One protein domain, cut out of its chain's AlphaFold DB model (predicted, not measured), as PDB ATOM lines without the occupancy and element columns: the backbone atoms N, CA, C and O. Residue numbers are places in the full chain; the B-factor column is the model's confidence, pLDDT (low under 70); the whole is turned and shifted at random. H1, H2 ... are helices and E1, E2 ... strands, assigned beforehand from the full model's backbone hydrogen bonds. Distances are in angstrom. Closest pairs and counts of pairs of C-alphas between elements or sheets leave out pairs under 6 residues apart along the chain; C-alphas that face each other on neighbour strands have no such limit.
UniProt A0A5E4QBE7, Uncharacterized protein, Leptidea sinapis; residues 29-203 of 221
ATOM      1  N   GLY A  29      49.615 -51.853  47.548       62.16
ATOM      2  CA  GLY A  29      49.683 -50.404  47.683       62.16
ATOM      3  C   GLY A  29      50.747 -49.803  46.760       62.16
ATOM      4  O   GLY A  29      51.434 -50.507  46.022       62.16
ATOM      5  N   GLY A  30      50.880 -48.481  46.797       67.50
ATOM      6  CA  GLY A  30      51.784 -47.735  45.910       67.50
ATOM      7  C   GLY A  30      51.136 -46.539  45.222       67.50
ATOM      8  O   GLY A  30      51.683 -46.016  44.255       67.50
ATOM      9  N   PHE A  31      49.975 -46.099  45.711       82.81
ATOM     10  CA  PHE A  31      49.382 -44.840  45.283       82.81
ATOM     11  C   PHE A  31      50.358 -43.690  45.554       82.81
ATOM     12  O   PHE A  31      50.866 -43.543  46.662       82.81
ATOM     13  N   ASP A  32      50.644 -42.880  44.545       86.88
ATOM     14  CA  ASP A  32      51.470 -41.688  44.707       86.88
ATOM     15  C   ASP A  32      50.535 -40.491  44.872       86.88
ATOM     16  O   ASP A  32      50.009 -39.968  43.884       86.88
ATOM     17  N   THR A  33      50.299 -40.083  46.123       85.06
ATOM     18  CA  THR A  33      49.403 -38.966  46.453       85.06
ATOM     19  C   THR A  33      49.758 -37.729  45.631       85.06
ATOM     20  O   THR A  33      48.881 -37.130  45.013       85.06
ATOM     21  N   LYS A  34      51.049 -37.396  45.518       87.31
ATOM     22  CA  LYS A  34      51.522 -36.174  44.851       87.31
ATOM     23  C   LYS A  34      51.214 -36.164  43.361       87.31
ATOM     24  O   LYS A  34      50.826 -35.127  42.831       87.31
ATOM     25  N   LYS A  35      51.336 -37.310  42.687       89.44
ATOM     26  CA  LYS A  35      50.972 -37.436  41.262       89.44
ATOM     27  C   LYS A  35      49.464 -37.399  41.021       89.44
ATOM     28  O   LYS A  35      49.024 -37.047  39.929       89.44
ATOM     29  N   ASN A  36      48.672 -37.747  42.030       90.81
ATOM     30  CA  ASN A  36      47.227 -37.903  41.910       90.81
ATOM     31  C   ASN A  36      46.420 -36.721  42.470       90.81
ATOM     32  O   ASN A  36      45.198 -36.699  42.333       90.81
ATOM     33  N   VAL A  37      47.080 -35.703  43.030       93.56
ATOM     34  CA  VAL A  37      46.453 -34.424  43.406       93.56
ATOM     35  C   VAL A  37      45.841 -33.730  42.179       93.56
ATOM     36  O   VAL A  37      46.259 -33.917  41.031       93.56
ATOM     37  N   GLY A  38      44.805 -32.933  42.424       94.62
ATOM     38  CA  GLY A  38      44.122 -32.113  41.434       94.62
ATOM     39  C   GLY A  38      42.734 -32.630  41.074       94.62
ATOM     40  O   GLY A  38      42.119 -33.404  41.807       94.62
ATOM     41  N   VAL A  39      42.245 -32.161  39.930       95.75
ATOM     42  CA  VAL A  39      40.870 -32.389  39.480       95.75
ATOM     43  C   VAL A  39      40.715 -33.784  38.889       95.75
ATOM     44  O   VAL A  39      41.522 -34.197  38.054       95.75
ATOM     45  N   TRP A  40      39.641 -34.459  39.276       95.75
ATOM     46  CA  TRP A  40      39.187 -35.724  38.718       95.75
ATOM     47  C   TRP A  40      37.673 -35.690  38.508       95.75
ATOM     48  O   TRP A  40      36.935 -35.045  39.256       95.75
ATOM     49  N   TYR A  41      37.191 -36.410  37.506       94.44
ATOM     50  CA  TYR A  41      35.772 -36.547  37.206       94.44
ATOM     51  C   TYR A  41      35.358 -37.996  37.366       94.44
ATOM     52  O   TYR A  41      36.011 -38.885  36.827       94.44
ATOM     53  N   VAL A  42      34.264 -38.237  38.087       92.62
ATOM     54  CA  VAL A  42      33.630 -39.556  38.113       92.62
ATOM     55  C   VAL A  42      33.035 -39.811  36.733       92.62
ATOM     56  O   VAL A  42      32.049 -39.174  36.358       92.62
ATOM     57  N   VAL A  43      33.634 -40.737  35.991       94.12
ATOM     58  CA  VAL A  43      33.213 -41.101  34.631       94.12
ATOM     59  C   VAL A  43      32.407 -42.395  34.595       94.12
ATOM     60  O   VAL A  43      31.575 -42.586  33.709       94.12
ATOM     61  N   ALA A  44      32.587 -43.267  35.588       93.12
ATOM     62  CA  ALA A  44      31.744 -44.435  35.772       93.12
ATOM     63  C   ALA A  44      31.684 -44.870  37.240       93.12
ATOM     64  O   ALA A  44      32.581 -44.597  38.039       93.12
ATOM     65  N   ILE A  45      30.620 -45.586  37.585       90.38
ATOM     66  CA  ILE A  45      30.469 -46.267  38.872       90.38
ATOM     67  C   ILE A  45      30.161 -47.729  38.570       90.38
ATOM     68  O   ILE A  45      29.348 -48.021  37.697       90.38
ATOM     69  N   ILE A  46      30.811 -48.649  39.272       88.81
ATOM     70  CA  ILE A  46      30.611 -50.093  39.143       88.81
ATOM     71  C   ILE A  46      30.055 -50.593  40.482       88.81
ATOM     72  O   ILE A  46      30.730 -50.449  41.511       88.81
ATOM     73  N   PRO A  47      28.823 -51.133  40.514       82.06
ATOM     74  CA  PRO A  47      28.220 -51.608  41.749       82.06
ATOM     75  C   PRO A  47      28.851 -52.929  42.186       82.06
ATOM     76  O   PRO A  47      29.420 -53.669  41.383       82.06
ATOM     77  N   ASP A  48      28.747 -53.221  43.480       76.38
ATOM     78  CA  ASP A  48      29.006 -54.574  43.968       76.38
ATOM     79  C   ASP A  48      27.806 -55.486  43.653       76.38
ATOM     80  O   ASP A  48      26.667 -55.023  43.552       76.38
ATOM     81  N   GLY A  49      28.046 -56.795  43.550       67.12
ATOM     82  CA  GLY A  49      27.050 -57.819  43.228       67.12
ATOM     83  C   GLY A  49      25.774 -57.733  44.076       67.12
ATOM     84  O   GLY A  49      24.670 -57.980  43.594       67.12
ATOM     85  N   ASN A  50      25.929 -57.327  45.338       66.06
ATOM     86  CA  ASN A  50      24.862 -57.261  46.335       66.06
ATOM     87  C   ASN A  50      24.154 -55.897  46.413       66.06
ATOM     88  O   ASN A  50      23.251 -55.718  47.236       66.06
ATOM     89  N   PHE A  51      24.544 -54.918  45.592       66.31
ATOM     90  CA  PHE A  51      24.027 -53.555  45.662       66.31
ATOM     91  C   PHE A  51      23.323 -53.136  44.379       66.31
ATOM     92  O   PHE A  51      23.896 -52.557  43.464       66.31
ATOM     93  N   THR A  52      22.022 -53.399  44.352       61.38
ATOM     94  CA  THR A  52      21.165 -53.103  43.198       61.38
ATOM     95  C   THR A  52      20.174 -51.967  43.458       61.38
ATOM     96  O   THR A  52      19.565 -51.446  42.528       61.38
ATOM     97  N   LYS A  53      19.993 -51.541  44.716       67.25
ATOM     98  CA  LYS A  53      19.020 -50.494  45.066       67.25
ATOM     99  C   LYS A  53      19.608 -49.100  44.869       67.25
ATOM    100  O   LYS A  53      20.638 -48.782  45.451       67.25
ATOM    101  N   ASN A  54      18.894 -48.254  44.124       68.56
ATOM    102  CA  ASN A  54      19.212 -46.835  43.901       68.56
ATOM    103  C   ASN A  54      20.585 -46.581  43.251       68.56
ATOM    104  O   ASN A  54      21.109 -45.474  43.309       68.56
ATOM    105  N   PHE A  55      21.170 -47.590  42.607       74.31
ATOM    106  CA  PHE A  55      22.447 -47.444  41.916       74.31
ATOM    107  C   PHE A  55      22.368 -46.397  40.790       74.31
ATOM    108  O   PHE A  55      23.220 -45.512  40.683       74.31
ATOM    109  N   ASP A  56      21.272 -46.405  40.031       75.56
ATOM    110  CA  ASP A  56      21.043 -45.450  38.944       75.56
ATOM    111  C   ASP A  56      20.889 -44.005  39.422       75.56
ATOM    112  O   ASP A  56      21.089 -43.074  38.641       75.56
ATOM    113  N   THR A  57      20.601 -43.778  40.706       76.06
ATOM    114  CA  THR A  57      20.497 -42.427  41.269       76.06
ATOM    115  C   THR A  57      21.820 -41.916  41.830       76.06
ATOM    116  O   THR A  57      21.894 -40.737  42.175       76.06
ATOM    117  N   LEU A  58      22.876 -42.746  41.874       77.62
ATOM    118  CA  LEU A  58      24.178 -42.332  42.390       77.62
ATOM    119  C   LEU A  58      24.751 -41.179  41.556       77.62
ATOM    120  O   LEU A  58      24.990 -41.341  40.361       77.62
ATOM    121  N   PRO A  59      24.961 -40.004  42.144       78.94
ATOM    122  CA  PRO A  59      25.424 -38.840  41.404       78.94
ATOM    123  C   PRO A  59      26.883 -38.982  40.951       78.94
ATOM    124  O   PRO A  59      27.709 -39.596  41.623       78.94
ATOM    125  N   CYS A  60      27.183 -38.375  39.804       85.56
ATOM    126  CA  CYS A  60      28.530 -38.273  39.252       85.56
ATOM    127  C   CYS A  60      29.070 -36.873  39.524       85.56
ATOM    128  O   CYS A  60      28.363 -35.883  39.315       85.56
ATOM    129  N   TYR A  61      30.311 -36.789  39.993       85.94
ATOM    130  CA  TYR A  61      30.871 -35.557  40.529       85.94
ATOM    131  C   TYR A  61      32.206 -35.201  39.897       85.94
ATOM    132  O   TYR A  61      32.986 -36.070  39.508       85.94
ATOM    133  N   ARG A  62      32.493 -33.900  39.898       92.19
ATOM    134  CA  ARG A  62      33.862 -33.391  39.872       92.19
ATOM    135  C   ARG A  62      34.405 -33.451  41.300       92.19
ATOM    136  O   ARG A  62      33.725 -33.022  42.233       92.19
ATOM    137  N   VAL A  63      35.612 -33.970  41.466       92.62
ATOM    138  CA  VAL A  63      36.276 -34.131  42.760       92.62
ATOM    139  C   VAL A  63      37.675 -33.539  42.678       92.62
ATOM    140  O   VAL A  63      38.420 -33.849  41.753       92.62
ATOM    141  N   ASP A  64      38.039 -32.699  43.642       95.81
ATOM    142  CA  ASP A  64      39.414 -32.221  43.794       95.81
ATOM    143  C   ASP A  64      40.111 -33.020  44.897       95.81
ATOM    144  O   ASP A  64      39.686 -33.003  46.055       95.81
ATOM    145  N   PHE A  65      41.180 -33.721  44.526       94.69
ATOM    146  CA  PHE A  65      42.052 -34.442  45.445       94.69
ATOM    147  C   PHE A  65      43.169 -33.509  45.909       94.69
ATOM    148  O   PHE A  65      43.787 -32.812  45.102       94.69
ATOM    149  N   SER A  66      43.438 -33.463  47.209       94.06
ATOM    150  CA  SER A  66      44.501 -32.636  47.788       94.06
ATOM    151  C   SER A  66      45.205 -33.374  48.917       94.06
ATOM    152  O   SER A  66      44.552 -33.994  49.755       94.06
ATOM    153  N   GLU A  67      46.531 -33.285  48.941       91.94
ATOM    154  CA  GLU A  67      47.330 -33.665  50.104       91.94
ATOM    155  C   GLU A  67      47.141 -32.597  51.182       91.94
ATOM    156  O   GLU A  67      47.142 -31.398  50.883       91.94
ATOM    157  N   VAL A  68      46.944 -33.027  52.422       88.69
ATOM    158  CA  VAL A  68      46.867 -32.122  53.567       88.69
ATOM    159  C   VAL A  68      47.795 -32.628  54.656       88.69
ATOM    160  O   VAL A  68      48.064 -33.824  54.747       88.69
ATOM    161  N   ASP A  69      48.314 -31.723  55.473       87.12
ATOM    162  CA  ASP A  69      49.112 -32.116  56.618       87.12
ATOM    163  C   ASP A  69      48.233 -32.684  57.749       87.12
ATOM    164  O   ASP A  69      47.058 -32.343  57.923       87.12
ATOM    165  N   GLU A  70      48.820 -33.588  58.529       86.19
ATOM    166  CA  GLU A  70      48.124 -34.244  59.634       86.19
ATOM    167  C   GLU A  70      47.723 -33.253  60.739       86.19
ATOM    168  O   GLU A  70      46.679 -33.426  61.367       86.19
ATOM    169  N   ALA A  71      48.492 -32.181  60.948       86.56
ATOM    170  CA  ALA A  71      48.200 -31.184  61.976       86.56
ATOM    171  C   ALA A  71      46.946 -30.356  61.642       86.56
ATOM    172  O   ALA A  71      46.147 -30.065  62.530       86.56
ATOM    173  N   ALA A  72      46.719 -30.032  60.372       85.06
ATOM    174  CA  ALA A  72      45.537 -29.344  59.880       85.06
ATOM    175  C   ALA A  72      44.294 -30.229  60.000       85.06
ATOM    176  O   ALA A  72      43.236 -29.745  60.407       85.06
ATOM    177  N   LEU A  73      44.421 -31.532  59.715       85.25
ATOM    178  CA  LEU A  73      43.360 -32.503  59.988       85.25
ATOM    179  C   LEU A  73      43.030 -32.551  61.487       85.25
ATOM    180  O   LEU A  73      41.858 -32.459  61.850       85.25
ATOM    181  N   MET A  74      44.048 -32.653  62.345       84.12
ATOM    182  CA  MET A  74      43.887 -32.672  63.804       84.12
ATOM    183  C   MET A  74      43.181 -31.418  64.309       84.12
ATOM    184  O   MET A  74      42.163 -31.517  64.987       84.12
ATOM    185  N   TRP A  75      43.667 -30.241  63.919       84.06
ATOM    186  CA  TRP A  75      43.066 -28.965  64.289       84.06
ATOM    187  C   TRP A  75      41.609 -28.860  63.819       84.06
ATOM    188  O   TRP A  75      40.750 -28.389  64.562       84.06
ATOM    189  N   MET A  76      41.300 -29.338  62.609       83.88
ATOM    190  CA  MET A  76      39.936 -29.337  62.077       83.88
ATOM    191  C   MET A  76      39.012 -30.263  62.874       83.88
ATOM    192  O   MET A  76      37.895 -29.857  63.209       83.88
ATOM    193  N   ILE A  77      39.482 -31.465  63.224       80.81
ATOM    194  CA  ILE A  77      38.746 -32.397  64.085       80.81
ATOM    195  C   ILE A  77      38.514 -31.761  65.460       80.81
ATOM    196  O   ILE A  77      37.380 -31.716  65.931       80.81
ATOM    197  N   GLU A  78      39.547 -31.207  66.091       83.19
ATOM    198  CA  GLU A  78      39.425 -30.577  67.409       83.19
ATOM    199  C   GLU A  78      38.467 -29.382  67.401       83.19
ATOM    200  O   GLU A  78      37.620 -29.266  68.286       83.19
ATOM    201  N   ARG A  79      38.541 -28.517  66.381       82.12
ATOM    202  CA  ARG A  79      37.664 -27.343  66.254       82.12
ATOM    203  C   ARG A  79      36.202 -27.739  66.050       82.12
ATOM    204  O   ARG A  79      35.320 -27.037  66.541       82.12
ATOM    205  N   LYS A  80      35.927 -28.828  65.325       76.94
ATOM    206  CA  LYS A  80      34.552 -29.274  65.038       76.94
ATOM    207  C   LYS A  80      33.959 -30.190  66.105       76.94
ATOM    208  O   LYS A  80      32.749 -30.152  66.306       76.94
ATOM    209  N   PHE A  81      34.776 -30.997  66.779       73.62
ATOM    210  CA  PHE A  81      34.298 -32.074  67.651       73.62
ATOM    211  C   PHE A  81      34.854 -32.038  69.080       73.62
ATOM    212  O   PHE A  81      34.480 -32.871  69.906       73.62
ATOM    213  N   GLY A  82      35.745 -31.099  69.398       75.31
ATOM    214  CA  GLY A  82      36.473 -31.084  70.662       75.31
ATOM    215  C   GLY A  82      37.542 -32.179  70.739       75.31
ATOM    216  O   GLY A  82      37.965 -32.749  69.732       75.31
ATOM    217  N   LYS A  83      38.007 -32.484  71.956       72.38
ATOM    218  CA  LYS A  83      39.072 -33.474  72.194       72.38
ATOM    219  C   LYS A  83      38.575 -34.913  72.021       72.38
ATOM    220  O   LYS A  83      38.349 -35.613  73.003       72.38
ATOM    221  N   ILE A  84      38.426 -35.351  70.776       70.75
ATOM    222  CA  ILE A  84      38.171 -36.757  70.410       70.75
ATOM    223  C   ILE A  84      39.173 -37.292  69.378       70.75
ATOM    224  O   ILE A  84      39.066 -38.435  68.936       70.75
ATOM    225  N   ALA A  85      40.139 -36.463  68.976       65.75
ATOM    226  CA  ALA A  85      41.055 -36.769  67.886       65.75
ATOM    227  C   ALA A  85      41.878 -38.041  68.151       65.75
ATOM    228  O   ALA A  85      41.996 -38.877  67.260       65.75
ATOM    229  N   ASP A  86      42.332 -38.252  69.391       69.12
ATOM    230  CA  ASP A  86      43.120 -39.430  69.785       69.12
ATOM    231  C   ASP A  86      42.366 -40.763  69.641       69.12
ATOM    232  O   ASP A  86      42.995 -41.807  69.471       69.12
ATOM    233  N   GLU A  87      41.030 -40.754  69.720       66.94
ATOM    234  CA  GLU A  87      40.208 -41.963  69.561       66.94
ATOM    235  C   GLU A  87      39.974 -42.319  68.089       66.94
ATOM    236  O   GLU A  87      39.754 -43.482  67.750       66.94
ATOM    237  N   ILE A  88      39.976 -41.312  67.216       66.62
ATOM    238  CA  ILE A  88      39.637 -41.458  65.796       66.62
ATOM    239  C   ILE A  88      40.906 -41.636  64.960       66.62
ATOM    240  O   ILE A  88      40.906 -42.372  63.973       66.62
ATOM    241  N   MET A  89      42.010 -41.010  65.360       70.44
ATOM    242  CA  MET A  89      43.261 -41.012  64.615       70.44
ATOM    243  C   MET A  89      44.090 -42.257  64.914       70.44
ATOM    244  O   MET A  89      44.346 -42.613  66.061       70.44
ATOM    245  N   ASP A  90      44.556 -42.917  63.852       70.19
ATOM    246  CA  ASP A  90      45.650 -43.876  63.990       70.19
ATOM    247  C   ASP A  90      46.888 -43.086  64.438       70.19
ATOM    248  O   ASP A  90      47.212 -42.062  63.833       70.19
ATOM    249  N   LYS A  91      47.569 -43.542  65.493       70.94
ATOM    250  CA  LYS A  91      48.793 -42.907  66.013       70.94
ATOM    251  C   LYS A  91      49.976 -43.040  65.054       70.94
ATOM    252  O   LYS A  91      50.990 -42.366  65.218       70.94
ATOM    253  N   SER A  92      49.874 -43.932  64.074       73.75
ATOM    254  CA  SER A  92      50.880 -44.114  63.038       73.75
ATOM    255  C   SER A  92      50.896 -42.898  62.106       73.75
ATOM    256  O   SER A  92      49.834 -42.510  61.618       73.75
ATOM    257  N   PRO A  93      52.066 -42.304  61.808       76.12
ATOM    258  CA  PRO A  93      52.168 -41.278  60.775       76.12
ATOM    259  C   PRO A  93      51.679 -41.820  59.433       76.12
ATOM    260  O   PRO A  93      51.968 -42.975  59.104       76.12
ATOM    261  N   GLY A  94      50.988 -40.996  58.654       79.88
ATOM    262  CA  GLY A  94      50.504 -41.388  57.336       79.88
ATOM    263  C   GLY A  94      49.947 -40.215  56.546       79.88
ATOM    264  O   GLY A  94      49.494 -39.232  57.128       79.88
ATOM    265  N   ASP A  95      49.982 -40.336  55.222       86.69
ATOM    266  CA  ASP A  95      49.428 -39.346  54.304       86.69
ATOM    267  C   ASP A  95      47.952 -39.072  54.604       86.69
ATOM    268  O   ASP A  95      47.146 -39.997  54.776       86.69
ATOM    269  N   VAL A  96      47.591 -37.790  54.608       88.94
ATOM    270  CA  VAL A  96      46.205 -37.345  54.704       88.94
ATOM    271  C   VAL A  96      45.760 -36.827  53.348       88.94
ATOM    272  O   VAL A  96      46.396 -35.978  52.724       88.94
ATOM    273  N   LEU A  97      44.627 -37.351  52.904       91.25
ATOM    274  CA  LEU A  97      43.999 -36.999  51.651       91.25
ATOM    275  C   LEU A  97      42.659 -36.325  51.917       91.25
ATOM    276  O   LEU A  97      41.800 -36.853  52.627       91.25
ATOM    277  N   ARG A  98      42.457 -35.187  51.266       92.44
ATOM    278  CA  ARG A  98      41.171 -34.513  51.173       92.44
ATOM    279  C   ARG A  98      40.578 -34.722  49.788       92.44
ATOM    280  O   ARG A  98      41.242 -34.492  48.779       92.44
ATOM    281  N   GLN A  99      39.308 -35.094  49.757       91.69
ATOM    282  CA  GLN A  99      38.495 -35.203  48.554       91.69
ATOM    283  C   GLN A  99      37.361 -34.184  48.646       91.69
ATOM    284  O   GLN A  99      36.447 -34.344  49.454       91.69
ATOM    285  N   ARG A 100      37.419 -33.125  47.837       92.62
ATOM    286  CA  ARG A 100      36.363 -32.111  47.758       92.62
ATOM    287  C   ARG A 100      35.415 -32.434  46.614       92.62
ATOM    288  O   ARG A 100      35.800 -32.333  45.451       92.62
ATOM    289  N   TYR A 101      34.178 -32.778  46.940       89.00
ATOM    290  CA  TYR A 101      33.129 -33.095  45.977       89.00
ATOM    291  C   TYR A 101      32.367 -31.829  45.592       89.00
ATOM    292  O   TYR A 101      31.809 -31.135  46.444       89.00
ATOM    293  N   HIS A 102      32.323 -31.538  44.294       88.50
ATOM    294  CA  HIS A 102      31.634 -30.371  43.747       88.50
ATOM    295  C   HIS A 102      30.211 -30.753  43.372       88.50
ATOM    296  O   HIS A 102      29.965 -31.383  42.342       88.50
ATOM    297  N   THR A 103      29.282 -30.388  44.247       82.81
ATOM    298  CA  THR A 103      27.842 -30.601  44.078       82.81
ATOM    299  C   THR A 103      27.111 -29.271  44.270       82.81
ATOM    300  O   THR A 103      27.759 -28.243  44.459       82.81
ATOM    301  N   GLU A 104      25.777 -29.274  44.241       80.38
ATOM    302  CA  GLU A 104      24.984 -28.095  44.621       80.38
ATOM    303  C   GLU A 104      25.332 -27.606  46.033       80.38
ATOM    304  O   GLU A 104      25.405 -26.406  46.274       80.38
ATOM    305  N   ASN A 105      25.638 -28.551  46.928       81.88
ATOM    306  CA  ASN A 105      26.185 -28.310  48.256       81.88
ATOM    307  C   ASN A 105      27.550 -29.015  48.347       81.88
ATOM    308  O   ASN A 105      27.601 -30.220  48.620       81.88
ATOM    309  N   PRO A 106      28.664 -28.333  48.023       85.75
ATOM    310  CA  PRO A 106      29.987 -28.941  48.070       85.75
ATOM    311  C   PRO A 106      30.322 -29.469  49.466       85.75
ATOM    312  O   PRO A 106      29.990 -28.844  50.470       85.75
ATOM    313  N   PHE A 107      31.020 -30.598  49.523       85.00
ATOM    314  CA  PHE A 107      31.443 -31.201  50.783       85.00
ATOM    315  C   PHE A 107      32.823 -31.833  50.652       85.00
ATOM    316  O   PHE A 107      33.260 -32.187  49.554       85.00
ATOM    317  N   ASP A 108      33.499 -31.991  51.786       86.94
ATOM    318  CA  ASP A 108      34.809 -32.624  51.845       86.94
ATOM    319  C   ASP A 108      34.729 -33.959  52.588       86.94
ATOM    320  O   ASP A 108      34.046 -34.079  53.607       86.94
ATOM    321  N   ILE A 109      35.486 -34.932  52.092       86.56
ATOM    322  CA  ILE A 109      35.829 -36.155  52.809       86.56
ATOM    323  C   ILE A 109      37.322 -36.118  53.106       86.56
ATOM    324  O   ILE A 109      38.138 -35.861  52.219       86.56
ATOM    325  N   TRP A 110      37.674 -36.382  54.358       88.19
ATOM    326  CA  TRP A 110      39.053 -36.441  54.820       88.19
ATOM    327  C   TRP A 110      39.397 -37.863  55.210       88.19
ATOM    328  O   TRP A 110      38.676 -38.494  55.988       88.19
ATOM    329  N   SER A 111      40.509 -38.357  54.682       87.56
ATOM    330  CA  SER A 111      40.956 -39.724  54.898       87.56
ATOM    331  C   SER A 111      42.435 -39.764  55.255       87.56
ATOM    332  O   SER A 111      43.213 -38.956  54.757       87.56
ATOM    333  N   LYS A 112      42.837 -40.725  56.086       86.88
ATOM    334  CA  LYS A 112      44.241 -40.956  56.458       86.88
ATOM    335  C   LYS A 112      44.669 -42.356  56.052       86.88
ATOM    336  O   LYS A 112      43.864 -43.287  56.150       86.88
ATOM    337  N   SER A 113      45.909 -42.506  55.597       85.81
ATOM    338  CA  SER A 113      46.435 -43.821  55.251       85.81
ATOM    339  C   SER A 113      46.516 -44.746  56.472       85.81
ATOM    340  O   SER A 113      46.780 -44.320  57.596       85.81
ATOM    341  N   VAL A 114      46.235 -46.028  56.254       79.62
ATOM    342  CA  VAL A 114      46.202 -47.070  57.285       79.62
ATOM    343  C   VAL A 114      47.511 -47.848  57.246       79.62
ATOM    344  O   VAL A 114      47.977 -48.214  56.168       79.62
ATOM    345  N   LEU A 115      48.115 -48.109  58.412       72.12
ATOM    346  CA  LEU A 115      49.310 -48.962  58.554       72.12
ATOM    347  C   LEU A 115      50.502 -48.558  57.656       72.12
ATOM    348  O   LEU A 115      51.346 -49.391  57.342       72.12
ATOM    349  N   LYS A 116      50.590 -47.280  57.253       69.25
ATOM    350  CA  LYS A 116      51.584 -46.750  56.293       69.25
ATOM    351  C   LYS A 116      51.507 -47.362  54.887       69.25
ATOM    352  O   LYS A 116      52.466 -47.276  54.122       69.25
ATOM    353  N   VAL A 117      50.371 -47.953  54.523       75.19
ATOM    354  CA  VAL A 117      50.143 -48.493  53.180       75.19
ATOM    355  C   VAL A 117      49.621 -47.387  52.279       75.19
ATOM    356  O   VAL A 117      48.459 -46.988  52.371       75.19
ATOM    357  N   SER A 118      50.473 -46.891  51.380       75.81
ATOM    358  CA  SER A 118      50.046 -45.861  50.437       75.81
ATOM    359  C   SER A 118      48.966 -46.387  49.493       75.81
ATOM    360  O   SER A 118      49.142 -47.428  48.853       75.81
ATOM    361  N   GLY A 119      47.850 -45.666  49.397       81.62
ATOM    362  CA  GLY A 119      46.662 -46.094  48.654       81.62
ATOM    363  C   GLY A 119      45.572 -46.686  49.535       81.62
ATOM    364  O   GLY A 119      44.428 -46.711  49.108       81.62
ATOM    365  N   CYS A 120      45.877 -47.102  50.766       85.00
ATOM    366  CA  CYS A 120      44.902 -47.654  51.702       85.00
ATOM    367  C   CYS A 120      44.473 -46.585  52.703       85.00
ATOM    368  O   CYS A 120      45.228 -46.259  53.613       85.00
ATOM    369  N   TYR A 121      43.278 -46.030  52.551       86.19
ATOM    370  CA  TYR A 121      42.813 -44.885  53.327       86.19
ATOM    371  C   TYR A 121      41.591 -45.231  54.166       86.19
ATOM    372  O   TYR A 121      40.648 -45.845  53.686       86.19
ATOM    373  N   ARG A 122      41.554 -44.767  55.410       82.62
ATOM    374  CA  ARG A 122      40.342 -44.771  56.229       82.62
ATOM    375  C   ARG A 122      39.712 -43.388  56.186       82.62
ATOM    376  O   ARG A 122      40.407 -42.403  56.426       82.62
ATOM    377  N   GLN A 123      38.414 -43.325  55.903       82.19
ATOM    378  CA  GLN A 123      37.645 -42.084  55.983       82.19
ATOM    379  C   GLN A 123      37.447 -41.706  57.453       82.19
ATOM    380  O   GLN A 123      37.004 -42.525  58.254       82.19
ATOM    381  N   LEU A 124      37.817 -40.480  57.809       77.25
ATOM    382  CA  LEU A 124      37.791 -39.987  59.187       77.25
ATOM    383  C   LEU A 124      36.705 -38.938  59.402       77.25
ATOM    384  O   LEU A 124      36.095 -38.896  60.468       77.25
ATOM    385  N   VAL A 125      36.470 -38.092  58.399       75.94
ATOM    386  CA  VAL A 125      35.495 -37.000  58.468       75.94
ATOM    387  C   VAL A 125      34.751 -36.902  57.138       75.94
ATOM    388  O   VAL A 125      35.388 -36.758  56.096       75.94
ATOM    389  N   ASP A 126      33.416 -36.940  57.182       77.44
ATOM    390  CA  ASP A 126      32.518 -36.630  56.060       77.44
ATOM    391  C   ASP A 126      31.667 -35.402  56.426       77.44
ATOM    392  O   ASP A 126      30.988 -35.384  57.454       77.44
ATOM    393  N   LEU A 127      31.741 -34.351  55.604       67.50
ATOM    394  CA  LEU A 127      31.059 -33.073  55.835       67.50
ATOM    395  C   LEU A 127      29.742 -32.908  55.046       67.50
ATOM    396  O   LEU A 127      29.219 -31.799  54.989       67.50
ATOM    397  N   ARG A 128      29.193 -33.955  54.412       63.88
ATOM    398  CA  ARG A 128      28.077 -33.836  53.446       63.88
ATOM    399  C   ARG A 128      26.778 -33.220  53.974       63.88
ATOM    400  O   ARG A 128      26.100 -32.547  53.205       63.88
ATOM    401  N   ASN A 129      26.411 -33.437  55.236       52.75
ATOM    402  CA  ASN A 129      25.049 -33.147  55.714       52.75
ATOM    403  C   ASN A 129      24.952 -32.107  56.843       52.75
ATOM    404  O   ASN A 129      23.886 -31.996  57.440       52.75
ATOM    405  N   ASN A 130      26.017 -31.367  57.185       47.47
ATOM    406  CA  ASN A 130      26.153 -30.601  58.448       47.47
ATOM    407  C   ASN A 130      26.020 -31.454  59.734       47.47
ATOM    408  O   ASN A 130      26.651 -31.143  60.742       47.47
ATOM    409  N   GLU A 131      25.299 -32.573  59.695       45.12
ATOM    410  CA  GLU A 131      25.478 -33.739  60.550       45.12
ATOM    411  C   GLU A 131      26.805 -34.384  60.172       45.12
ATOM    412  O   GLU A 131      26.943 -35.112  59.189       45.12
ATOM    413  N   THR A 132      27.829 -33.989  60.913       49.41
ATOM    414  CA  THR A 132      29.194 -34.424  60.672       49.41
ATOM    415  C   THR A 132      29.355 -35.793  61.324       49.41
ATOM    416  O   THR A 132      29.687 -35.902  62.504       49.41
ATOM    417  N   ASP A 133      28.996 -36.843  60.590       45.06
ATOM    418  CA  ASP A 133      28.891 -38.189  61.140       45.06
ATOM    419  C   ASP A 133      30.262 -38.881  61.244       45.06
ATOM    420  O   ASP A 133      30.701 -39.613  60.359       45.06
ATOM    421  N   ILE A 134      30.942 -38.681  62.375       49.16
ATOM    422  CA  ILE A 134      32.129 -39.468  62.757       49.16
ATOM    423  C   ILE A 134      31.785 -40.921  63.112       49.16
ATOM    424  O   ILE A 134      32.688 -41.747  63.261       49.16
ATOM    425  N   SER A 135      30.503 -41.267  63.286       44.59
ATOM    426  CA  SER A 135      30.107 -42.648  63.558       44.59
ATOM    427  C   SER A 135      30.375 -43.540  62.347       44.59
ATOM    428  O   SER A 135      30.740 -44.695  62.540       44.59
ATOM    429  N   GLY A 136      30.373 -42.980  61.130       46.28
ATOM    430  CA  GLY A 136      30.902 -43.630  59.933       46.28
ATOM    431  C   GLY A 136      32.376 -44.028  60.077       46.28
ATOM    432  O   GLY A 136      32.720 -45.162  59.772       46.28
ATOM    433  N   ALA A 137      33.233 -43.176  60.648       45.50
ATOM    434  CA  ALA A 137      34.633 -43.520  60.940       45.50
ATOM    435  C   ALA A 137      34.781 -44.572  62.063       45.50
ATOM    436  O   ALA A 137      35.781 -45.289  62.108       45.50
ATOM    437  N   LYS A 138      33.782 -44.687  62.955       39.22
ATOM    438  CA  LYS A 138      33.704 -45.726  64.003       39.22
ATOM    439  C   LYS A 138      33.081 -47.047  63.513       39.22
ATOM    440  O   LYS A 138      33.357 -48.087  64.104       39.22
ATOM    441  N   GLN A 139      32.241 -47.027  62.473       41.09
ATOM    442  CA  GLN A 139      31.505 -48.191  61.948       41.09
ATOM    443  C   GLN A 139      32.111 -48.764  60.655       41.09
ATOM    444  O   GLN A 139      32.039 -49.971  60.424       41.09
ATOM    445  N   HIS A 140      32.745 -47.937  59.822       50.41
ATOM    446  CA  HIS A 140      33.434 -48.351  58.601       50.41
ATOM    447  C   HIS A 140      34.896 -48.693  58.907       50.41
ATOM    448  O   HIS A 140      35.823 -47.979  58.541       50.41
ATOM    449  N   ASN A 141      35.105 -49.840  59.557       53.78
ATOM    450  CA  ASN A 141      36.437 -50.452  59.681       53.78
ATOM    451  C   ASN A 141      37.018 -50.904  58.331       53.78
ATOM    452  O   ASN A 141      38.168 -51.330  58.271       53.78
ATOM    453  N   SER A 142      36.232 -50.846  57.256       63.44
ATOM    454  CA  SER A 142      36.690 -51.188  55.919       63.44
ATOM    455  C   SER A 142      37.468 -50.010  55.325       63.44
ATOM    456  O   SER A 142      36.882 -48.937  55.153       63.44
ATOM    457  N   PRO A 143      38.768 -50.174  55.016       73.50
ATOM    458  CA  PRO A 143      39.526 -49.139  54.324       73.50
ATOM    459  C   PRO A 143      38.913 -48.862  52.944       73.50
ATOM    460  O   PRO A 143      38.059 -49.594  52.463       73.50
ATOM    461  N   MET A 144      39.338 -47.783  52.308       84.31
ATOM    462  CA  MET A 144      39.114 -47.428  50.911       84.31
ATOM    463  C   MET A 144      40.454 -47.548  50.194       84.31
ATOM    464  O   MET A 144      41.463 -47.067  50.706       84.31
ATOM    465  N   LEU A 145      40.474 -48.144  49.006       86.62
ATOM    466  CA  LEU A 145      41.684 -48.226  48.196       86.62
ATOM    467  C   LEU A 145      41.612 -47.241  47.051       86.62
ATOM    468  O   LEU A 145      40.680 -47.270  46.254       86.62
ATOM    469  N   LEU A 146      42.635 -46.405  46.959       89.56
ATOM    470  CA  LEU A 146      42.919 -45.602  45.788       89.56
ATOM    471  C   LEU A 146      44.014 -46.289  44.990       89.56
ATOM    472  O   LEU A 146      45.104 -46.551  45.499       89.56
ATOM    473  N   HIS A 147      43.703 -46.588  43.737       88.62
ATOM    474  CA  HIS A 147      44.613 -47.232  42.811       88.62
ATOM    475  C   HIS A 147      44.717 -46.395  41.542       88.62
ATOM    476  O   HIS A 147      43.713 -46.099  40.899       88.62
ATOM    477  N   HIS A 148      45.939 -46.003  41.204       90.69
ATOM    478  CA  HIS A 148      46.241 -45.324  39.954       90.69
ATOM    479  C   HIS A 148      46.488 -46.384  38.881       90.69
ATOM    480  O   HIS A 148      47.356 -47.240  39.056       90.69
ATOM    481  N   LEU A 149      45.684 -46.362  37.822       90.50
ATOM    482  CA  LEU A 149      45.701 -47.334  36.741       90.50
ATOM    483  C   LEU A 149      46.073 -46.637  35.432       90.50
ATOM    484  O   LEU A 149      45.252 -45.950  34.828       90.50
ATOM    485  N   GLN A 150      47.293 -46.896  34.969       90.44
ATOM    486  CA  GLN A 150      47.768 -46.452  33.666       90.44
ATOM    487  C   GLN A 150      47.560 -47.563  32.630       90.44
ATOM    488  O   GLN A 150      48.204 -48.610  32.707       90.44
ATOM    489  N   LEU A 151      46.692 -47.317  31.652       88.25
ATOM    490  CA  LEU A 151      46.458 -48.185  30.496       88.25
ATOM    491  C   LEU A 151      46.915 -47.498  29.203       88.25
ATOM    492  O   LEU A 151      47.283 -46.319  29.211       88.25
ATOM    493  N   GLU A 152      46.887 -48.235  28.090       88.50
ATOM    494  CA  GLU A 152      47.111 -47.671  26.752       88.50
ATOM    495  C   GLU A 152      45.984 -46.698  26.376       88.50
ATOM    496  O   GLU A 152      46.230 -45.639  25.802       88.50
ATOM    497  N   GLU A 153      44.753 -47.025  26.768       89.06
ATOM    498  CA  GLU A 153      43.551 -46.245  26.491       89.06
ATOM    499  C   GLU A 153      43.461 -44.965  27.330       89.06
ATOM    500  O   GLU A 153      42.705 -44.061  26.981       89.06
ATOM    501  N   GLY A 154      44.209 -44.862  28.431       87.38
ATOM    502  CA  GLY A 154      44.204 -43.665  29.261       87.38
ATOM    503  C   GLY A 154      44.691 -43.872  30.687       87.38
ATOM    504  O   GLY A 154      45.094 -44.963  31.092       87.38
ATOM    505  N   ASP A 155      44.642 -42.776  31.439       92.69
ATOM    506  CA  ASP A 155      44.992 -42.745  32.851       92.69
ATOM    507  C   ASP A 155      43.741 -42.636  33.729       92.69
ATOM    508  O   ASP A 155      42.904 -41.742  33.545       92.69
ATOM    509  N   PHE A 156      43.618 -43.546  34.690       94.88
ATOM    510  CA  PHE A 156      42.447 -43.677  35.540       94.88
ATOM    511  C   PHE A 156      42.841 -43.699  37.007       94.88
ATOM    512  O   PHE A 156      43.809 -44.332  37.423       94.88
ATOM    513  N   LEU A 157      42.010 -43.070  37.826       94.50
ATOM    514  CA  LEU A 157      42.038 -43.279  39.261       94.50
ATOM    515  C   LEU A 157      40.846 -44.157  39.632       94.50
ATOM    516  O   LEU A 157      39.707 -43.874  39.273       94.50
ATOM    517  N   LEU A 158      41.106 -45.241  40.348       92.81
ATOM    518  CA  LEU A 158      40.085 -46.144  40.853       92.81
ATOM    519  C   LEU A 158      39.964 -45.946  42.357       92.81
ATOM    520  O   LEU A 158      40.954 -46.035  43.082       92.81
ATOM    521  N   GLN A 159      38.744 -45.722  42.834       90.31
ATOM    522  CA  GLN A 159      38.425 -45.787  44.254       90.31
ATOM    523  C   GLN A 159      37.597 -47.029  44.513       90.31
ATOM    524  O   GLN A 159      36.415 -47.103  44.168       90.31
ATOM    525  N   LEU A 160      38.239 -48.005  45.129       85.19
ATOM    526  CA  LEU A 160      37.652 -49.270  45.488       85.19
ATOM    527  C   LEU A 160      37.158 -49.158  46.928       85.19
ATOM    528  O   LEU A 160      37.927 -48.907  47.858       85.19
ATOM    529  N   LEU A 161      35.854 -49.325  47.100       77.81
ATOM    530  CA  LEU A 161      35.218 -49.355  48.407       77.81
ATOM    531  C   LEU A 161      34.941 -50.823  48.738       77.81
ATOM    532  O   LEU A 161      34.543 -51.602  47.872       77.81
ATOM    533  N   TRP A 162      35.208 -51.235  49.973       67.31
ATOM    534  CA  TRP A 162      34.821 -52.565  50.433       67.31
ATOM    535  C   TRP A 162      33.425 -52.469  51.049       67.31
ATOM    536  O   TRP A 162      33.208 -51.741  52.016       67.31
ATOM    537  N   GLY A 163      32.455 -53.151  50.434       58.44
ATOM    538  CA  GLY A 163      31.036 -53.072  50.779       58.44
ATOM    539  C   GLY A 163      30.154 -52.755  49.566       58.44
ATOM    540  O   GLY A 163      30.428 -53.178  48.454       58.44
ATOM    541  N   ARG A 164      29.069 -52.002  49.791       53.50
ATOM    542  CA  ARG A 164      27.948 -51.811  48.847       53.50
ATOM    543  C   ARG A 164      28.314 -51.198  47.478       53.50
ATOM    544  O   ARG A 164      27.586 -51.407  46.526       53.50
ATOM    545  N   ILE A 165      29.399 -50.448  47.320       56.78
ATOM    546  CA  ILE A 165      29.835 -49.949  46.001       56.78
ATOM    547  C   ILE A 165      31.162 -50.626  45.698       56.78
ATOM    548  O   ILE A 165      32.061 -50.537  46.522       56.78
ATOM    549  N   SER A 166      31.298 -51.283  44.542       74.38
ATOM    550  CA  SER A 166      32.554 -51.958  44.209       74.38
ATOM    551  C   SER A 166      33.628 -50.926  43.876       74.38
ATOM    552  O   SER A 166      34.670 -50.887  44.533       74.38
ATOM    553  N   THR A 167      33.384 -50.073  42.874       88.44
ATOM    554  CA  THR A 167      34.424 -49.182  42.339       88.44
ATOM    555  C   THR A 167      33.845 -47.885  41.779       88.44
ATOM    556  O   THR A 167      32.866 -47.899  41.034       88.44
ATOM    557  N   VAL A 168      34.480 -46.756  42.093       91.44
ATOM    558  CA  VAL A 168      34.287 -45.474  41.402       91.44
ATOM    559  C   VAL A 168      35.466 -45.261  40.459       91.44
ATOM    560  O   VAL A 168      36.617 -45.367  40.884       91.44
ATOM    561  N   VAL A 169      35.176 -44.984  39.189       94.69
ATOM    562  CA  VAL A 169      36.178 -44.769  38.140       94.69
ATOM    563  C   VAL A 169      36.275 -43.280  37.857       94.69
ATOM    564  O   VAL A 169      35.284 -42.634  37.500       94.69
ATOM    565  N   TYR A 170      37.480 -42.750  38.006       95.25
ATOM    566  CA  TYR A 170      37.800 -41.361  37.757       95.25
ATOM    567  C   TYR A 170      38.707 -41.210  36.540       95.25
ATOM    568  O   TYR A 170      39.587 -42.038  36.305       95.25
ATOM    569  N   LYS A 171      38.540 -40.098  35.828       95.50
ATOM    570  CA  LYS A 171      39.425 -39.655  34.747       95.50
ATOM    571  C   LYS A 171      39.691 -38.153  34.870       95.50
ATOM    572  O   LYS A 171      38.932 -37.435  35.531       95.50
ATOM    573  N   ARG A 172      40.791 -37.671  34.291       93.75
ATOM    574  CA  ARG A 172      41.106 -36.232  34.249       93.75
ATOM    575  C   ARG A 172      40.154 -35.470  33.328       93.75
ATOM    576  O   ARG A 172      39.859 -34.309  33.594       93.75
ATOM    577  N   GLU A 173      39.615 -36.131  32.310       92.62
ATOM    578  CA  GLU A 173      38.549 -35.634  31.446       92.62
ATOM    579  C   GLU A 173      37.167 -36.124  31.919       92.62
ATOM    580  O   GLU A 173      37.048 -37.225  32.455       92.62
ATOM    581  N   PRO A 174      36.090 -35.347  31.701       90.88
ATOM    582  CA  PRO A 174      34.735 -35.720  32.120       90.88
ATOM    583  C   PRO A 174      34.079 -36.807  31.252       90.88
ATOM    584  O   PRO A 174      32.961 -37.228  31.544       90.88
ATOM    585  N   GLU A 175      34.738 -37.232  30.176       90.62
ATOM    586  CA  GLU A 175      34.200 -38.150  29.175       90.62
ATOM    587  C   GLU A 175      34.995 -39.453  29.146       90.62
ATOM    588  O   GLU A 175      36.227 -39.456  29.211       90.62
ATOM    589  N   ILE A 176      34.274 -40.564  29.002       92.62
ATOM    590  CA  ILE A 176      34.849 -41.896  28.835       92.62
ATOM    591  C   ILE A 176      34.233 -42.581  27.619       92.62
ATOM    592  O   ILE A 176      33.021 -42.523  27.392       92.62
ATOM    593  N   THR A 177      35.076 -43.232  26.828       92.19
ATOM    594  CA  THR A 177      34.638 -44.081  25.721       92.19
ATOM    595  C   THR A 177      34.338 -45.496  26.208       92.19
ATOM    596  O   THR A 177      34.818 -45.942  27.250       92.19
ATOM    597  N   MET A 178      33.561 -46.254  25.434       90.56
ATOM    598  CA  MET A 178      33.284 -47.651  25.783       90.56
ATOM    599  C   MET A 178      34.540 -48.528  25.777       90.56
ATOM    600  O   MET A 178      34.610 -49.460  26.572       90.56
ATOM    601  N   ASN A 179      35.527 -48.225  24.926       91.88
ATOM    602  CA  ASN A 179      36.785 -48.974  24.863       91.88
ATOM    603  C   ASN A 179      37.634 -48.738  26.119       91.88
ATOM    604  O   ASN A 179      38.074 -49.693  26.749       91.88
ATOM    605  N   GLU A 180      37.777 -47.475  26.530       94.44
ATOM    606  CA  GLU A 180      38.437 -47.097  27.786       94.44
ATOM    607  C   GLU A 180      37.791 -47.795  28.991       94.44
ATOM    608  O   GLU A 180      38.470 -48.400  29.819       94.44
ATOM    609  N   LEU A 181      36.457 -47.756  29.075       93.06
ATOM    610  CA  LEU A 181      35.732 -48.399  30.167       93.06
ATOM    611  C   LEU A 181      35.870 -49.926  30.136       93.06
ATOM    612  O   LEU A 181      35.972 -50.542  31.195       93.06
ATOM    613  N   ALA A 182      35.877 -50.540  28.951       92.62
ATOM    614  CA  ALA A 182      36.058 -51.979  28.806       92.62
ATOM    615  C   ALA A 182      37.411 -52.432  29.369       92.62
ATOM    616  O   ALA A 182      37.442 -53.403  30.121       92.62
ATOM    617  N   ALA A 183      38.487 -51.690  29.098       92.44
ATOM    618  CA  ALA A 183      39.818 -51.999  29.615       92.44
ATOM    619  C   ALA A 183      39.885 -51.887  31.155       92.44
ATOM    620  O   ALA A 183      40.440 -52.757  31.831       92.44
ATOM    621  N   VAL A 184      39.228 -50.878  31.744       92.94
ATOM    622  CA  VAL A 184      39.095 -50.756  33.211       92.94
ATOM    623  C   VAL A 184      38.296 -51.924  33.805       92.94
ATOM    624  O   VAL A 184      38.671 -52.474  34.842       92.94
ATOM    625  N   VAL A 185      37.191 -52.320  33.166       91.75
ATOM    626  CA  VAL A 185      36.358 -53.447  33.614       91.75
ATOM    627  C   VAL A 185      37.118 -54.768  33.513       91.75
ATOM    628  O   VAL A 185      37.040 -55.574  34.440       91.75
ATOM    629  N   GLU A 186      37.875 -54.983  32.438       90.50
ATOM    630  CA  GLU A 186      38.734 -56.153  32.266       90.50
ATOM    631  C   GLU A 186      39.774 -56.227  33.385       90.50
ATOM    632  O   GLU A 186      39.844 -57.250  34.074       90.50
ATOM    633  N   PHE A 187      40.484 -55.124  33.648       88.38
ATOM    634  CA  PHE A 187      41.418 -55.025  34.768       88.38
ATOM    635  C   PHE A 187      40.753 -55.435  36.082       88.38
ATOM    636  O   PHE A 187      41.202 -56.373  36.736       88.38
ATOM    637  N   LEU A 188      39.641 -54.793  36.447       87.69
ATOM    638  CA  LEU A 188      38.934 -55.082  37.695       87.69
ATOM    639  C   LEU A 188      38.473 -56.542  37.769       87.69
ATOM    640  O   LEU A 188      38.513 -57.144  38.849       87.69
ATOM    641  N   SER A 189      38.051 -57.117  36.640       86.06
ATOM    642  CA  SER A 189      37.532 -58.482  36.591       86.06
ATOM    643  C   SER A 189      38.573 -59.539  36.949       86.06
ATOM    644  O   SER A 189      38.232 -60.544  37.575       86.06
ATOM    645  N   MET A 190      39.850 -59.279  36.656       83.25
ATOM    646  CA  MET A 190      40.952 -60.158  37.053       83.25
ATOM    647  C   MET A 190      41.131 -60.225  38.574       83.25
ATOM    648  O   MET A 190      41.568 -61.251  39.091       83.25
ATOM    649  N   TYR A 191      40.782 -59.156  39.298       76.06
ATOM    650  CA  TYR A 191      41.035 -59.069  40.738       76.06
ATOM    651  C   TYR A 191      39.813 -59.330  41.613       76.06
ATOM    652  O   TYR A 191      39.971 -59.838  42.722       76.06
ATOM    653  N   ARG A 192      38.601 -58.966  41.173       78.25
ATOM    654  CA  ARG A 192      37.372 -59.204  41.963       78.25
ATOM    655  C   ARG A 192      36.361 -60.118  41.276       78.25
ATOM    656  O   ARG A 192      35.277 -60.323  41.814       78.25
ATOM    657  N   GLY A 193      36.713 -60.693  40.128       80.25
ATOM    658  CA  GLY A 193      35.821 -61.544  39.348       80.25
ATOM    659  C   GLY A 193      34.828 -60.746  38.494       80.25
ATOM    660  O   GLY A 193      34.999 -59.545  38.294       80.25
ATOM    661  N   PRO A 194      33.788 -61.399  37.952       82.31
ATOM    662  CA  PRO A 194      32.844 -60.765  37.035       82.31
ATOM    663  C   PRO A 194      32.210 -59.496  37.619       82.31
ATOM    664  O   PRO A 194      31.626 -59.522  38.702       82.31
ATOM    665  N   MET A 195      32.301 -58.391  36.877       81.94
ATOM    666  CA  MET A 195      31.732 -57.103  37.277       81.94
ATOM    667  C   MET A 195      30.288 -56.966  36.807       81.94
ATOM    668  O   MET A 195      29.922 -57.431  35.727       81.94
ATOM    669  N   GLN A 196      29.472 -56.271  37.600       82.44
ATOM    670  CA  GLN A 196      28.172 -55.801  37.132       82.44
ATOM    671  C   GLN A 196      28.328 -54.698  36.082       82.44
ATOM    672  O   GLN A 196      29.381 -54.069  35.957       82.44
ATOM    673  N   GLN A 197      27.248 -54.450  35.338       85.56
ATOM    674  CA  GLN A 197      27.225 -53.399  34.333       85.56
ATOM    675  C   GLN A 197      27.514 -52.030  34.981       85.56
ATOM    676  O   GLN A 197      26.811 -51.639  35.919       85.56
ATOM    677  N   PRO A 198      28.518 -51.282  34.491       89.31
ATOM    678  CA  PRO A 198      28.806 -49.951  35.001       89.31
ATOM    679  C   PRO A 198      27.678 -48.968  34.683       89.31
ATOM    680  O   PRO A 198      27.126 -48.965  33.579       89.31
ATOM    681  N   LYS A 199      27.417 -48.045  35.608       89.12
ATOM    682  CA  LYS A 199      26.730 -46.793  35.298       89.12
ATOM    683  C   LYS A 199      27.745 -45.840  34.691       89.12
ATOM    684  O   LYS A 199      28.714 -45.466  35.349       89.12
ATOM    685  N   ILE A 200      27.482 -45.405  33.465       91.00
ATOM    686  CA  ILE A 200      28.295 -44.403  32.780       91.00
ATOM    687  C   ILE A 200      27.799 -43.015  33.176       91.00
ATOM    688  O   ILE A 200      26.602 -42.717  33.111       91.00
ATOM    689  N   CYS A 201      28.723 -42.159  33.588       87.81
ATOM    690  CA  CYS A 201      28.433 -40.773  33.898       87.81
ATOM    691  C   CYS A 201      28.425 -39.959  32.604       87.81
ATOM    692  O   CYS A 201      29.414 -39.889  31.884       87.81
ATOM    693  N   SER A 202      27.275 -39.367  32.283       70.12
ATOM    694  CA  SER A 202      27.147 -38.501  31.111       70.12
ATOM    695  C   SER A 202      27.877 -37.168  31.355       70.12
ATOM    696  O   SER A 202      27.808 -36.656  32.476       70.12
ATOM    697  N   PRO A 203      28.485 -36.544  30.326       58.94
ATOM    698  CA  PRO A 203      29.231 -35.281  30.440       58.94
ATOM    699  C   PRO A 203      28.411 -34.079  30.922       58.94
ATOM    700  O   PRO A 203      28.966 -33.011  31.174       58.94
TER     701      PRO A 203
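AT A GLANCE: This is residues 29 to 203 of the 221 residues of an uncharacterized protein of Leptidea sinapis (UniProt A0A5E4QBE7). Eight antiparallel strands make a closed barrel, E1 to E8 in chain order and back to E1, with the long helix H5 slanting over its outside at one end of the long axis and H2 with the short H3 at the other end. The ring is thinnest between E5 and E6, which pair over two residues of E5, 120 to 121. The printed part has 175 residues, with five named helices and eight named strands in the order H1 E1 E2 H2 H3 E3 E4 E5 H4 E6 E7 E8 H5, a mixed class. It is compact, with a radius of gyration of the C-alphas of 16.2 A, yet elongated, spanning 49 by 32 by 27 A.

HOW THE PARTS SIT: H1, residues 33 to 36, is on the barrel, outside it, at a height over the sheet of 6.4 A and over none of the strands. E1, residues 38 to 47, bends by 58 degrees at residue 43 and forms a hairpin with E2, residues 62 to 68, where N 40 and O 63 are 2.8 A apart, within hydrogen-bond range. H2, residues 70 to 81, only just touches H3, residues 85 to 88, with 3 pairs of C-alphas within 8 A, the closest being Ile 77 and Ala 85, 6.2 A. E3, E4 and E5, residues 96 to 102, 107 to 113 and 120 to 126, form a meander, each strand the antiparallel neighbour of the one before; N 99 and O 109 are 2.8 A apart, N 110 and O 125 2.9 A. H2 is outside the barrel at a height over the sheet of 10.3 A. H4, residues 135 to 139, stands at the sheet's level, and its closest C-alpha pair with E5 is Ala 137 and Leu 124, 5.1 A. E6, E7 and E8, residues 144 to 150, 155 to 161 and 165 to 171, form another meander, with N 147 and O 158 2.9 A apart and N 159 and O 168 2.9 A. E8 closes the ring on E1, N 43 and O 169 being 2.9 A apart. H5, residues 178 to 192, lies outside, over E7 and slantwise to it at 42 degrees on the local plane. Every O i to N i+4 pair is within range in H2 and H4, 10 of 11 in H5; H1 and H3 are too short for one.

IN THESE COORDINATES: H1 begins at C-alpha 33, (49.403, -38.966, 46.453). E1 is 25.2 A from first to last C-alpha, E4 20.1 A and H2 16.1 A. H5, 20.3 A long, ends at C-alpha 192, (37.372, -59.204, 41.963).

THE WHOLE: The C-alphas farthest apart, Lys 83 and Asn 179, are 49.9 A apart. The printed part has no cut, and E1 to E2 is the long link. Mean pLDDT of the printed part is 80.4, with 34 residues under 70, among them 127 to 142.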